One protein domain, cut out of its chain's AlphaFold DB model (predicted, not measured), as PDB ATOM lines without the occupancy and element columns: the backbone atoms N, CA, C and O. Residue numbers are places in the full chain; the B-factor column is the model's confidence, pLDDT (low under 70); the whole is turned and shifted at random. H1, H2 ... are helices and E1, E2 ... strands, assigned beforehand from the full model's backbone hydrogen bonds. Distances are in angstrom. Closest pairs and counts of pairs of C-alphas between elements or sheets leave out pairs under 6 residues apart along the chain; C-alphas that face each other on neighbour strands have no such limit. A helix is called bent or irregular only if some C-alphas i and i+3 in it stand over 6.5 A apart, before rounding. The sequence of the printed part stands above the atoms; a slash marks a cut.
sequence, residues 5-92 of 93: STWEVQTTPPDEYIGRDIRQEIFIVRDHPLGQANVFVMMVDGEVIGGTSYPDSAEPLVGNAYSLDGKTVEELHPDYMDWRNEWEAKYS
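What this domain is: This is residues 5 to 92 of the 93 residues of an uncharacterized protein of Exiguobacterium sp. AM39-5BH (UniProt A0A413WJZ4). A strongly twisted sheet of three bent strands, E1, E2 and E3, makes one side of the domain, and three helices, H1, H2 and H3, lie away from it without forming a bundle. Residues 5 to 10 run between the sheet and H3, and the long link of residues 56 to 72 loops out and folds back beside E3. The 88 printed residues hold H1, E1, E2, E3, H2 and H3 in chain order; the sheet is E1, E2, E3, antiparallel, and the class is mixed. The whole is compact, with a radius of gyration of the C-alphas of 13.7 A and spans of 38 by 32 by 19 A.

How they stand to each other: E1, residues 23 to 32, and E2, residues 35 to 44, form a hairpin at 152 degrees, with N 25 and O 41 3.0 A apart. E2 and E3, residues 47 to 55, form another at 154 degrees, with N 40 and O 52 at 2.8 A. These three form a meander, each strand the antiparallel neighbour of the one before. They bend at residues 29, 38 and 50. Residues 66 to 67 pair antiparallel with 52 to 53 of E3. H1, residues 14 to 17, H2, residues 73 to 76, and H3, residues 80 to 91, are not on the sheet. H2 and H3 are close but not clearly touching; their closest C-alphas, Glu 74 and Tyr 80, are 5.9 A apart. H1 and H3 are apart. In H3 every O i to N i+4 pair is within hydrogen-bond range; H1 and H2 are too short for one.

Where its parts are: H1 begins at C-alpha 14 (-40.557, 3.146, 491.325). E1 spans 21.8 A, E2 27.1 A and E3 24.3 A. H3 spans 15.9 A, ending at C-alpha 91 (-48.430, 3.274, 485.644).

The domain as a whole: The C-alphas farthest apart, Ala 58 and Ala 89, are 38.1 A apart. The printed part has no cut. E3 to H2 is a long link; the others are tight. No printed residue has pLDDT under 70.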
ATOM      1  N   SER A   5     -45.359  -6.884 489.878       87.88
ATOM      2  CA  SER A   5     -45.120  -7.964 490.845       87.88
ATOM      3  C   SER A   5     -43.798  -7.860 491.615       87.88
ATOM      4  O   SER A   5     -43.652  -8.485 492.657       87.88
ATOM      5  N   THR A   6     -42.822  -7.093 491.122       93.19
ATOM      6  CA  THR A   6     -41.611  -6.770 491.893       93.19
ATOM      7  C   THR A   6     -41.864  -5.609 492.851       93.19
ATOM      8  O   THR A   6     -41.436  -5.653 494.001       93.19
ATOM      9  N   TRP A   7     -42.558  -4.575 492.378       94.06
ATOM     10  CA  TRP A   7     -42.781  -3.331 493.115       94.06
ATOM     11  C   TRP A   7     -43.868  -3.421 494.187       94.06
ATOM     12  O   TRP A   7     -43.778  -2.714 495.181       94.06
ATOM     13  N   GLU A   8     -44.847  -4.313 494.028       94.12
ATOM     14  CA  GLU A   8     -45.927  -4.524 495.005       94.12
ATOM     15  C   GLU A   8     -45.434  -5.071 496.353       94.12
ATOM     16  O   GLU A   8     -46.165  -5.053 497.334       94.12
ATOM     17  N   VAL A   9     -44.182  -5.528 496.427       95.94
ATOM     18  CA  VAL A   9     -43.552  -5.977 497.675       95.94
ATOM     19  C   VAL A   9     -42.404  -5.078 498.141       95.94
ATOM     20  O   VAL A   9     -41.548  -5.506 498.918       95.94
ATOM     21  N   GLN A  10     -42.380  -3.825 497.678       94.06
ATOM     22  CA  GLN A  10     -41.426  -2.803 498.116       94.06
ATOM     23  C   GLN A  10     -42.117  -1.750 498.984       94.06
ATOM     24  O   GLN A  10     -43.290  -1.437 498.805       94.06
ATOM     25  N   THR A  11     -41.370  -1.148 499.906       88.00
ATOM     26  CA  THR A  11     -41.853  -0.014 500.714       88.00
ATOM     27  C   THR A  11     -41.668   1.337 500.021       88.00
ATOM     28  O   THR A  11     -42.133   2.353 500.536       88.00
ATOM     29  N   THR A  12     -40.998   1.368 498.865       89.31
ATOM     30  CA  THR A  12     -40.744   2.577 498.070       89.31
ATOM     31  C   THR A  12     -41.327   2.440 496.658       89.31
ATOM     32  O   THR A  12     -41.318   1.340 496.095       89.31
ATOM     33  N   PRO A  13     -41.861   3.526 496.067       89.19
ATOM     34  CA  PRO A  13     -42.399   3.499 494.711       89.19
ATOM     35  C   PRO A  13     -41.279   3.553 493.650       89.19
ATOM     36  O   PRO A  13     -40.167   3.999 493.940       89.19
ATOM     37  N   PRO A  14     -41.559   3.163 492.391       92.62
ATOM     38  CA  PRO A  14     -40.557   3.146 491.325       92.62
ATOM     39  C   PRO A  14     -40.097   4.531 490.853       92.62
ATOM     40  O   PRO A  14     -39.072   4.600 490.176       92.62
ATOM     41  N   ASP A  15     -40.832   5.614 491.156       93.44
ATOM     42  CA  ASP A  15     -40.620   6.961 490.599       93.44
ATOM     43  C   ASP A  15     -39.160   7.426 490.636       93.44
ATOM     44  O   ASP A  15     -38.631   7.903 489.634       93.44
ATOM     45  N   GLU A  16     -38.495   7.255 491.781       91.31
ATOM     46  CA  GLU A  16     -37.123   7.728 492.026       91.31
ATOM     47  C   GLU A  16     -36.052   6.931 491.263       91.31
ATOM     48  O   GLU A  16     -34.873   7.302 491.228       91.31
ATOM     49  N   TYR A  17     -36.462   5.826 490.643       93.31
ATOM     50  CA  TYR A  17     -35.588   4.875 489.973       93.31
ATOM     51  C   TYR A  17     -35.858   4.779 488.468       93.31
ATOM     52  O   TYR A  17     -35.111   4.107 487.751       93.31
ATOM     53  N   ILE A  18     -36.877   5.474 487.954       90.88
ATOM     54  CA  ILE A  18     -37.162   5.522 486.517       90.88
ATOM     55  C   ILE A  18     -35.964   6.133 485.778       90.88
ATOM     56  O   ILE A  18     -35.503   7.230 486.084       90.88
ATOM     57  N   GLY A  19     -35.454   5.404 484.783       92.81
ATOM     58  CA  GLY A  19     -34.289   5.810 483.992       92.81
ATOM     59  C   GLY A  19     -32.932   5.557 484.660       92.81
ATOM     60  O   GLY A  19     -31.908   5.831 484.037       92.81
ATOM     61  N   ARG A  20     -32.901   5.013 485.885       95.00
ATOM     62  CA  ARG A  20     -31.668   4.589 486.568       95.00
ATOM     63  C   ARG A  20     -31.371   3.110 486.297       95.00
ATOM     64  O   ARG A  20     -32.264   2.330 485.967       95.00
ATOM     65  N   ASP A  21     -30.101   2.729 486.440       95.19
ATOM     66  CA  ASP A  21     -29.656   1.334 486.338       95.19
ATOM     67  C   ASP A  21     -29.938   0.606 487.659       95.19
ATOM     68  O   ASP A  21     -29.230   0.807 488.647       95.19
ATOM     69  N   ILE A  22     -30.992  -0.215 487.682       95.75
ATOM     70  CA  ILE A  22     -31.286  -1.103 488.813       95.75
ATOM     71  C   ILE A  22     -30.582  -2.433 488.567       95.75
ATOM     72  O   ILE A  22     -30.970  -3.203 487.684       95.75
ATOM     73  N   ARG A  23     -29.572  -2.726 489.384       96.12
ATOM     74  CA  ARG A  23     -28.879  -4.017 489.382       96.12
ATOM     75  C   ARG A  23     -29.601  -4.994 490.291       96.12
ATOM     76  O   ARG A  23     -30.086  -4.610 491.352       96.12
ATOM     77  N   GLN A  24     -29.647  -6.257 489.881       95.38
ATOM     78  CA  GLN A  24     -30.157  -7.347 490.704       95.38
ATOM     79  C   GLN A  24     -29.030  -8.315 491.038       95.38
ATOM     80  O   GLN A  24     -28.373  -8.837 490.137       95.38
ATOM     81  N   GLU A  25     -28.838  -8.572 492.327       96.25
ATOM     82  CA  GLU A  25     -27.955  -9.627 492.822       96.25
ATOM     83  C   GLU A  25     -28.774 -10.742 493.461       96.25
ATOM     84  O   GLU A  25     -29.782 -10.489 494.119       96.25
ATOM     85  N   ILE A  26     -28.354 -11.986 493.232       95.62
ATOM     86  CA  ILE A  26     -29.111 -13.175 493.618       95.62
ATOM     87  C   ILE A  26     -28.330 -13.942 494.674       95.62
ATOM     88  O   ILE A  26     -27.161 -14.277 494.473       95.62
ATOM     89  N   PHE A  27     -29.001 -14.265 495.773       96.56
ATOM     90  CA  PHE A  27     -28.440 -15.013 496.888       96.56
ATOM     91  C   PHE A  27     -29.349 -16.175 497.266       96.56
ATOM     92  O   PHE A  27     -30.570 -16.068 497.193       96.56
ATOM     93  N   ILE A  28     -28.746 -17.262 497.741       96.19
ATOM     94  CA  ILE A  28     -29.459 -18.292 498.499       96.19
ATOM     95  C   ILE A  28     -29.136 -18.051 499.967       96.19
ATOM     96  O   ILE A  28     -27.976 -18.148 500.376       96.19
ATOM     97  N   VAL A  29     -30.154 -17.720 500.754       97.00
ATOM     98  CA  VAL A  29     -30.021 -17.427 502.184       97.00
ATOM     99  C   VAL A  29     -30.672 -18.518 503.023       97.00
ATOM    100  O   VAL A  29     -31.597 -19.202 502.585       97.00
ATOM    101  N   ARG A  30     -30.178 -18.678 504.250       96.62
ATOM    102  CA  ARG A  30     -30.764 -19.536 505.287       96.62
ATOM    103  C   ARG A  30     -31.298 -18.661 506.414       96.62
ATOM    104  O   ARG A  30     -30.911 -17.500 506.510       96.62
ATOM    105  N   ASP A  31     -32.164 -19.234 507.245       96.00
ATOM    106  CA  ASP A  31     -32.795 -18.550 508.383       96.00
ATOM    107  C   ASP A  31     -33.602 -17.299 507.979       96.00
ATOM    108  O   ASP A  31     -33.735 -16.341 508.737       96.00
ATOM    109  N   HIS A  32     -34.166 -17.318 506.768       96.75
ATOM    110  CA  HIS A  32     -35.118 -16.320 506.289       96.75
ATOM    111  C   HIS A  32     -36.528 -16.639 506.831       96.75
ATOM    112  O   HIS A  32     -36.802 -17.805 507.124       96.75
ATOM    113  N   PRO A  33     -37.476 -15.681 506.907       97.06
ATOM    114  CA  PRO A  33     -38.873 -15.972 507.271       97.06
ATOM    115  C   PRO A  33     -39.553 -17.059 506.419       97.06
ATOM    116  O   PRO A  33     -40.509 -17.690 506.861       97.06
ATOM    117  N   LEU A  34     -39.017 -17.325 505.223       95.00
ATOM    118  CA  LEU A  34     -39.447 -18.403 504.319       95.00
ATOM    119  C   LEU A  34     -38.620 -19.703 504.451       95.00
ATOM    120  O   LEU A  34     -38.772 -20.612 503.640       95.00
ATOM    121  N   GLY A  35     -37.726 -19.807 505.438       95.06
ATOM    122  CA  GLY A  35     -36.767 -20.904 505.586       95.06
ATOM    123  C   GLY A  35     -35.485 -20.674 504.778       95.06
ATOM    124  O   GLY A  35     -34.786 -19.681 504.981       95.06
ATOM    125  N   GLN A  36     -35.150 -21.603 503.879       96.31
ATOM    126  CA  GLN A  36     -34.142 -21.356 502.843       96.31
ATOM    127  C   GLN A  36     -34.817 -20.609 501.691       96.31
ATOM    128  O   GLN A  36     -35.909 -20.998 501.274       96.31
ATOM    129  N   ALA A  37     -34.205 -19.537 501.196       96.62
ATOM    130  CA  ALA A  37     -34.843 -18.670 500.209       96.62
ATOM    131  C   ALA A  37     -33.873 -18.192 499.128       96.62
ATOM    132  O   ALA A  37     -32.716 -17.879 499.412       96.62
ATOM    133  N   ASN A  38     -34.385 -18.086 497.902       95.69
ATOM    134  CA  ASN A  38     -33.757 -17.332 496.825       95.69
ATOM    135  C   ASN A  38     -34.150 -15.865 496.988       95.69
ATOM    136  O   ASN A  38     -35.337 -15.539 496.988       95.69
ATOM    137  N   VAL A  39     -33.161 -14.993 497.126       96.88
ATOM    138  CA  VAL A  39     -33.337 -13.563 497.360       96.88
ATOM    139  C   VAL A  39     -32.735 -12.783 496.201       96.88
ATOM    140  O   VAL A  39     -31.583 -13.002 495.838       96.88
ATOM    141  N   PHE A  40     -33.513 -11.855 495.653       96.44
ATOM    142  CA  PHE A  40     -33.128 -10.950 494.578       96.44
ATOM    143  C   PHE A  40     -33.032  -9.541 495.158       96.44
ATOM    144  O   PHE A  40     -34.048  -8.876 495.360       96.44
ATOM    145  N   VAL A  41     -31.815  -9.088 495.445       97.38
ATOM    146  CA  VAL A  41     -31.545  -7.759 496.004       97.38
ATOM    147  C   VAL A  41     -31.479  -6.748 494.870       97.38
ATOM    148  O   VAL A  41     -30.690  -6.905 493.941       97.38
ATOM    149  N   MET A  42     -32.303  -5.707 494.946       96.62
ATOM    150  CA  MET A  42     -32.284  -4.587 494.011       96.62
ATOM    151  C   MET A  42     -31.358  -3.500 494.534       96.62
ATOM    152  O   MET A  42     -31.477  -3.076 495.686       96.62
ATOM    153  N   MET A  43     -30.469  -3.016 493.672       96.81
ATOM    154  CA  MET A  43     -29.509  -1.984 494.028       96.81
ATOM    155  C   MET A  43     -29.413  -0.894 492.977       96.81
ATOM    156  O   MET A  43     -29.461  -1.163 491.776       96.81
ATOM    157  N   VAL A  44     -29.188   0.329 493.443       96.62
ATOM    158  CA  VAL A  44     -28.881   1.486 492.603       96.62
ATOM    159  C   VAL A  44     -27.693   2.211 493.220       96.62
ATOM    160  O   VAL A  44     -27.672   2.452 494.420       96.62
ATOM    161  N   ASP A  45     -26.673   2.509 492.413       95.50
ATOM    162  CA  ASP A  45     -25.441   3.187 492.855       95.50
ATOM    163  C   ASP A  45     -24.742   2.534 494.070       95.50
ATOM    164  O   ASP A  45     -24.036   3.188 494.833       95.50
ATOM    165  N   GLY A  46     -24.895   1.213 494.218       94.38
ATOM    166  CA  GLY A  46     -24.314   0.429 495.314       94.38
ATOM    167  C   GLY A  46     -25.153   0.399 496.595       94.38
ATOM    168  O   GLY A  46     -24.751  -0.257 497.553       94.38
ATOM    169  N   GLU A  47     -26.313   1.057 496.615       95.62
ATOM    170  CA  GLU A  47     -27.250   1.045 497.738       95.62
ATOM    171  C   GLU A  47     -28.404   0.077 497.485       95.62
ATOM    172  O   GLU A  47     -28.933  -0.001 496.374       95.62
ATOM    173  N   VAL A  48     -28.811  -0.659 498.523       95.81
ATOM    174  CA  VAL A  48     -29.964  -1.564 498.468       95.81
ATOM    175  C   VAL A  48     -31.249  -0.747 498.531       95.81
ATOM    176  O   VAL A  48     -31.491  -0.046 499.510       95.81
ATOM    177  N   ILE A  49     -32.084  -0.882 497.504       95.50
ATOM    178  CA  ILE A  49     -33.371  -0.176 497.394       95.50
ATOM    179  C   ILE A  49     -34.572  -1.086 497.680       95.50
ATOM    180  O   ILE A  49     -35.708  -0.624 497.736       95.50
ATOM    181  N   GLY A  50     -34.324  -2.386 497.846       95.81
ATOM    182  CA  GLY A  50     -35.349  -3.387 498.106       95.81
ATOM    183  C   GLY A  50     -34.995  -4.738 497.503       95.81
ATOM    184  O   GLY A  50     -33.827  -5.037 497.243       95.81
ATOM    185  N   GLY A  51     -36.003  -5.568 497.270       96.31
ATOM    186  CA  GLY A  51     -35.805  -6.892 496.700       96.31
ATOM    187  C   GLY A  51     -37.003  -7.812 496.837       96.31
ATOM    188  O   GLY A  51     -38.001  -7.479 497.478       96.31
ATOM    189  N   THR A  52     -36.885  -8.984 496.227       97.12
ATOM    190  CA  THR A  52     -37.875 -10.053 496.341       97.12
ATOM    191  C   THR A  52     -37.259 -11.304 496.940       97.12
ATOM    192  O   THR A  52     -36.049 -11.524 496.858       97.12
ATOM    193  N   SER A  53     -38.099 -12.144 497.533       96.75
ATOM    194  CA  SER A  53     -37.704 -13.464 498.004       96.75
ATOM    195  C   SER A  53     -38.712 -14.534 497.590       96.75
ATOM    196  O   SER A  53     -39.901 -14.267 497.398       96.75
ATOM    197  N   TYR A  54     -38.205 -15.756 497.433       95.06
ATOM    198  CA  TYR A  54     -38.983 -16.952 497.129       95.06
ATOM    199  C   TYR A  54     -38.466 -18.122 497.966       95.06
ATOM    200  O   TYR A  54     -37.244 -18.252 498.106       95.06
ATOM    201  N   PRO A  55     -39.340 -19.001 498.489       94.62
ATOM    202  CA  PRO A  55     -38.887 -20.222 499.140       94.62
ATOM    203  C   PRO A  55     -38.035 -21.051 498.171       94.62
ATOM    204  O   PRO A  55     -38.411 -21.252 497.015       94.62
ATOM    205  N   ASP A  56     -36.888 -21.530 498.640       91.94
ATOM    206  CA  ASP A  56     -36.014 -22.401 497.861       91.94
ATOM    207  C   ASP A  56     -36.522 -23.845 497.954       91.94
ATOM    208  O   ASP A  56     -36.210 -24.591 498.884       91.94
ATOM    209  N   SER A  57     -37.399 -24.201 497.017       86.62
ATOM    210  CA  SER A  57     -38.101 -25.483 496.958       86.62
ATOM    211  C   SER A  57     -37.620 -26.317 495.774       86.62
ATOM    212  O   SER A  57     -37.398 -25.800 494.682       86.62
ATOM    213  N   ALA A  58     -37.516 -27.634 495.980       83.81
ATOM    214  CA  ALA A  58     -37.223 -28.584 494.907       83.81
ATOM    215  C   ALA A  58     -38.373 -28.689 493.887       83.81
ATOM    216  O   ALA A  58     -38.136 -28.961 492.713       83.81
ATOM    217  N   GLU A  59     -39.608 -28.464 494.341       85.12
ATOM    218  CA  GLU A  59     -40.798 -28.428 493.492       85.12
ATOM    219  C   GLU A  59     -41.083 -26.992 493.026       85.12
ATOM    220  O   GLU A  59     -40.957 -26.065 493.837       85.12
ATOM    221  N   PRO A  60     -41.516 -26.787 491.765       77.56
ATOM    222  CA  PRO A  60     -41.925 -25.477 491.279       77.56
ATOM    223  C   PRO A  60     -43.092 -24.935 492.107       77.56
ATOM    224  O   PRO A  60     -44.167 -25.534 492.159       77.56
ATOM    225  N   LEU A  61     -42.893 -23.777 492.730       80.31
ATOM    226  CA  LEU A  61     -43.954 -23.080 493.444       80.31
ATOM    227  C   LEU A  61     -44.610 -22.061 492.510       80.31
ATOM    228  O   LEU A  61     -43.932 -21.286 491.836       80.31
ATOM    229  N   VAL A  62     -45.941 -22.062 492.482       77.56
ATOM    230  CA  VAL A  62     -46.735 -21.027 491.816       77.56
ATOM    231  C   VAL A  62     -47.168 -20.031 492.882       77.56
ATOM    232  O   VAL A  62     -47.860 -20.400 493.827       77.56
ATOM    233  N   GLY A  63     -46.765 -18.773 492.735       80.31
ATOM    234  CA  GLY A  63     -47.097 -17.728 493.693       80.31
ATOM    235  C   GLY A  63     -46.519 -16.373 493.312       80.31
ATOM    236  O   GLY A  63     -45.780 -16.247 492.334       80.31
ATOM    237  N   ASN A  64     -46.883 -15.365 494.101       87.25
ATOM    238  CA  ASN A  64     -46.326 -14.022 493.991       87.25
ATOM    239  C   ASN A  64     -44.972 -13.939 494.707       87.25
ATOM    240  O   ASN A  64     -44.599 -14.828 495.476       87.25
ATOM    241  N   ALA A  65     -44.233 -12.869 494.427       92.38
ATOM    242  CA  ALA A  65     -43.034 -12.542 495.184       92.38
ATOM    243  C   ALA A  65     -43.382 -12.255 496.650       92.38
ATOM    244  O   ALA A  65     -44.447 -11.712 496.940       92.38
ATOM    245  N   TYR A  66     -42.450 -12.553 497.550       96.25
ATOM    246  CA  TYR A  66     -42.399 -11.930 498.869       96.25
ATOM    247  C   TYR A  66     -41.404 -10.771 498.829       96.25
ATOM    248  O   TYR A  66     -40.542 -10.722 497.948       96.25
ATOM    249  N   SER A  67     -41.482  -9.856 499.790       97.25
ATOM    250  CA  SER A  67     -40.466  -8.817 499.964       97.25
ATOM    251  C   SER A  67     -39.107  -9.415 500.341       97.25
ATOM    252  O   SER A  67     -38.990 -10.604 500.654       97.25
ATOM    253  N   LEU A  68     -38.069  -8.578 500.362       96.50
ATOM    254  CA  LEU A  68     -36.745  -8.950 500.866       96.50
ATOM    255  C   LEU A  68     -36.776  -9.481 502.316       96.50
ATOM    256  O   LEU A  68     -35.940 -10.299 502.679       96.50
ATOM    257  N   ASP A  69     -37.767  -9.050 503.101       95.94
ATOM    258  CA  ASP A  69     -37.998  -9.472 504.489       95.94
ATOM    259  C   ASP A  69     -39.053 -10.590 504.608       95.94
ATOM    260  O   ASP A  69     -39.549 -10.868 505.699       95.94
ATOM    261  N   GLY A  70     -39.459 -11.203 503.493       96.50
ATOM    262  CA  GLY A  70     -40.417 -12.309 503.480       96.50
ATOM    263  C   GLY A  70     -41.877 -11.919 503.721       96.50
ATOM    264  O   GLY A  70     -42.667 -12.792 504.070       96.50
ATOM    265  N   LYS A  71     -42.247 -10.646 503.534       97.06
ATOM    266  CA  LYS A  71     -43.637 -10.181 503.672       97.06
ATOM    267  C   LYS A  71     -44.429 -10.349 502.383       97.06
ATOM    268  O   LYS A  71     -43.868 -10.197 501.296       97.06
ATOM    269  N   THR A  72     -45.726 -10.608 502.495       95.19
ATOM    270  CA  THR A  72     -46.642 -10.578 501.350       95.19
ATOM    271  C   THR A  72     -47.034  -9.148 500.977       95.19
ATOM    272  O   THR A  72     -46.836  -8.198 501.739       95.19
ATOM    273  N   VAL A  73     -47.628  -8.996 499.791       94.12
ATOM    274  CA  VAL A  73     -48.207  -7.728 499.336       94.12
ATOM    275  C   VAL A  73     -49.309  -7.239 500.282       94.12
ATOM    276  O   VAL A  73     -49.366  -6.054 500.582       94.12
ATOM    277  N   GLU A  74     -50.133  -8.134 500.829       93.06
ATOM    278  CA  GLU A  74     -51.207  -7.789 501.769       93.06
ATOM    279  C   GLU A  74     -50.673  -7.335 503.136       93.06
ATOM    280  O   GLU A  74     -51.280  -6.488 503.788       93.06
ATOM    281  N   GLU A  75     -49.524  -7.859 503.579       95.06
ATOM    282  CA  GLU A  75     -48.866  -7.402 504.811       95.06
ATOM    283  C   GLU A  75     -48.241  -6.007 504.660       95.06
ATOM    284  O   GLU A  75     -48.118  -5.271 505.642       95.06
ATOM    285  N   LEU A  76     -47.828  -5.643 503.443       94.31
ATOM    286  CA  LEU A  76     -47.285  -4.320 503.120       94.31
ATOM    287  C   LEU A  76     -48.380  -3.305 502.775       94.31
ATOM    288  O   LEU A  76     -48.241  -2.119 503.077       94.31
ATOM    289  N   HIS A  77     -49.475  -3.780 502.191       91.56
ATOM    290  CA  HIS A  77     -50.616  -2.993 501.751       91.56
ATOM    291  C   HIS A  77     -51.909  -3.612 502.299       91.56
ATOM    292  O   HIS A  77     -52.581  -4.362 501.587       91.56
ATOM    293  N   PRO A  78     -52.295  -3.285 503.551       90.19
ATOM    294  CA  PRO A  78     -53.549  -3.762 504.137       90.19
ATOM    295  C   PRO A  78     -54.777  -3.439 503.272       90.19
ATOM    296  O   PRO A  78     -55.698  -4.247 503.176       90.19
ATOM    297  N   ASP A  79     -54.737  -2.301 502.571       93.00
ATOM    298  CA  ASP A  79     -55.736  -1.865 501.592       93.00
ATOM    299  C   ASP A  79     -55.262  -2.147 500.153       93.00
ATOM    300  O   ASP A  79     -55.211  -1.263 499.297       93.00
ATOM    301  N   TYR A  80     -54.871  -3.396 499.872       91.31
ATOM    302  CA  TYR A  80     -54.233  -3.783 498.603       91.31
ATOM    303  C   TYR A  80     -55.014  -3.356 497.350       91.31
ATOM    304  O   TYR A  80     -54.413  -2.963 496.352       91.31
ATOM    305  N   MET A  81     -56.349  -3.410 497.383       93.69
ATOM    306  CA  MET A  81     -57.167  -3.005 496.235       93.69
ATOM    307  C   MET A  81     -57.033  -1.512 495.926       93.69
ATOM    308  O   MET A  81     -56.961  -1.153 494.752       93.69
ATOM    309  N   ASP A  82     -56.950  -0.662 496.948       95.12
ATOM    310  CA  ASP A  82     -56.764   0.778 496.765       95.12
ATOM    311  C   ASP A  82     -55.354   1.064 496.249       95.12
ATOM    312  O   ASP A  82     -55.208   1.727 495.221       95.12
ATOM    313  N   TRP A  83     -54.332   0.445 496.852       92.50
ATOM    314  CA  TRP A  83     -52.952   0.523 496.359       92.50
ATOM    315  C   TRP A  83     -52.845   0.103 494.889       92.50
ATOM    316  O   TRP A  83     -52.203   0.767 494.075       92.50
ATOM    317  N   ARG A  84     -53.512  -0.994 494.521       92.38
ATOM    318  CA  ARG A  84     -53.508  -1.510 493.154       92.38
ATOM    319  C   ARG A  84     -54.204  -0.553 492.188       92.38
ATOM    320  O   ARG A  84     -53.697  -0.359 491.086       92.38
ATOM    321  N   ASN A  85     -55.336   0.030 492.577       94.69
ATOM    322  CA  ASN A  85     -56.043   1.010 491.754       94.69
ATOM    323  C   ASN A  85     -55.184   2.263 491.528       94.69
ATOM    324  O   ASN A  85     -55.119   2.764 490.408       94.69
ATOM    325  N   GLU A  86     -54.492   2.745 492.563       93.12
ATOM    326  CA  GLU A  86     -53.551   3.867 492.459       93.12
ATOM    327  C   GLU A  86     -52.356   3.529 491.559       93.12
ATOM    328  O   GLU A  86     -51.964   4.338 490.716       93.12
ATOM    329  N   TRP A  87     -51.806   2.317 491.693       92.38
ATOM    330  CA  TRP A  87     -50.743   1.819 490.826       92.38
ATOM    331  C   TRP A  87     -51.182   1.793 489.362       92.38
ATOM    332  O   TRP A  87     -50.468   2.292 488.494       92.38
ATOM    333  N   GLU A  88     -52.344   1.198 489.080       93.19
ATOM    334  CA  GLU A  88     -52.893   1.122 487.727       93.19
ATOM    335  C   GLU A  88     -53.122   2.540 487.186       93.19
ATOM    336  O   GLU A  88     -52.540   2.884 486.166       93.19
ATOM    337  N   ALA A  89     -53.794   3.428 487.924       94.12
ATOM    338  CA  ALA A  89     -54.019   4.810 487.494       94.12
ATOM    339  C   ALA A  89     -52.734   5.598 487.167       94.12
ATOM    340  O   ALA A  89     -52.772   6.525 486.358       94.12
ATOM    341  N   LYS A  90     -51.606   5.260 487.805       92.56
ATOM    342  CA  LYS A  90     -50.327   5.959 487.634       92.56
ATOM    343  C   LYS A  90     -49.412   5.340 486.575       92.56
ATOM    344  O   LYS A  90     -48.672   6.076 485.925       92.56
ATOM    345  N   TYR A  91     -49.420   4.015 486.436       88.81
ATOM    346  CA  TYR A  91     -48.430   3.274 485.644       88.81
ATOM    347  C   TYR A  91     -49.016   2.374 484.554       88.81
ATOM    348  O   TYR A  91     -48.237   1.800 483.792       88.81
ATOM    349  N   SER A  92     -50.340   2.200 484.470       81.94
ATOM    350  CA  SER A  92     -50.936   1.568 483.290       81.94
ATOM    351  C   SER A  92     -50.937   2.564 482.132       81.94
ATOM    352  O   SER A  92     -51.419   3.683 482.306       81.94
TER     353      SER A  92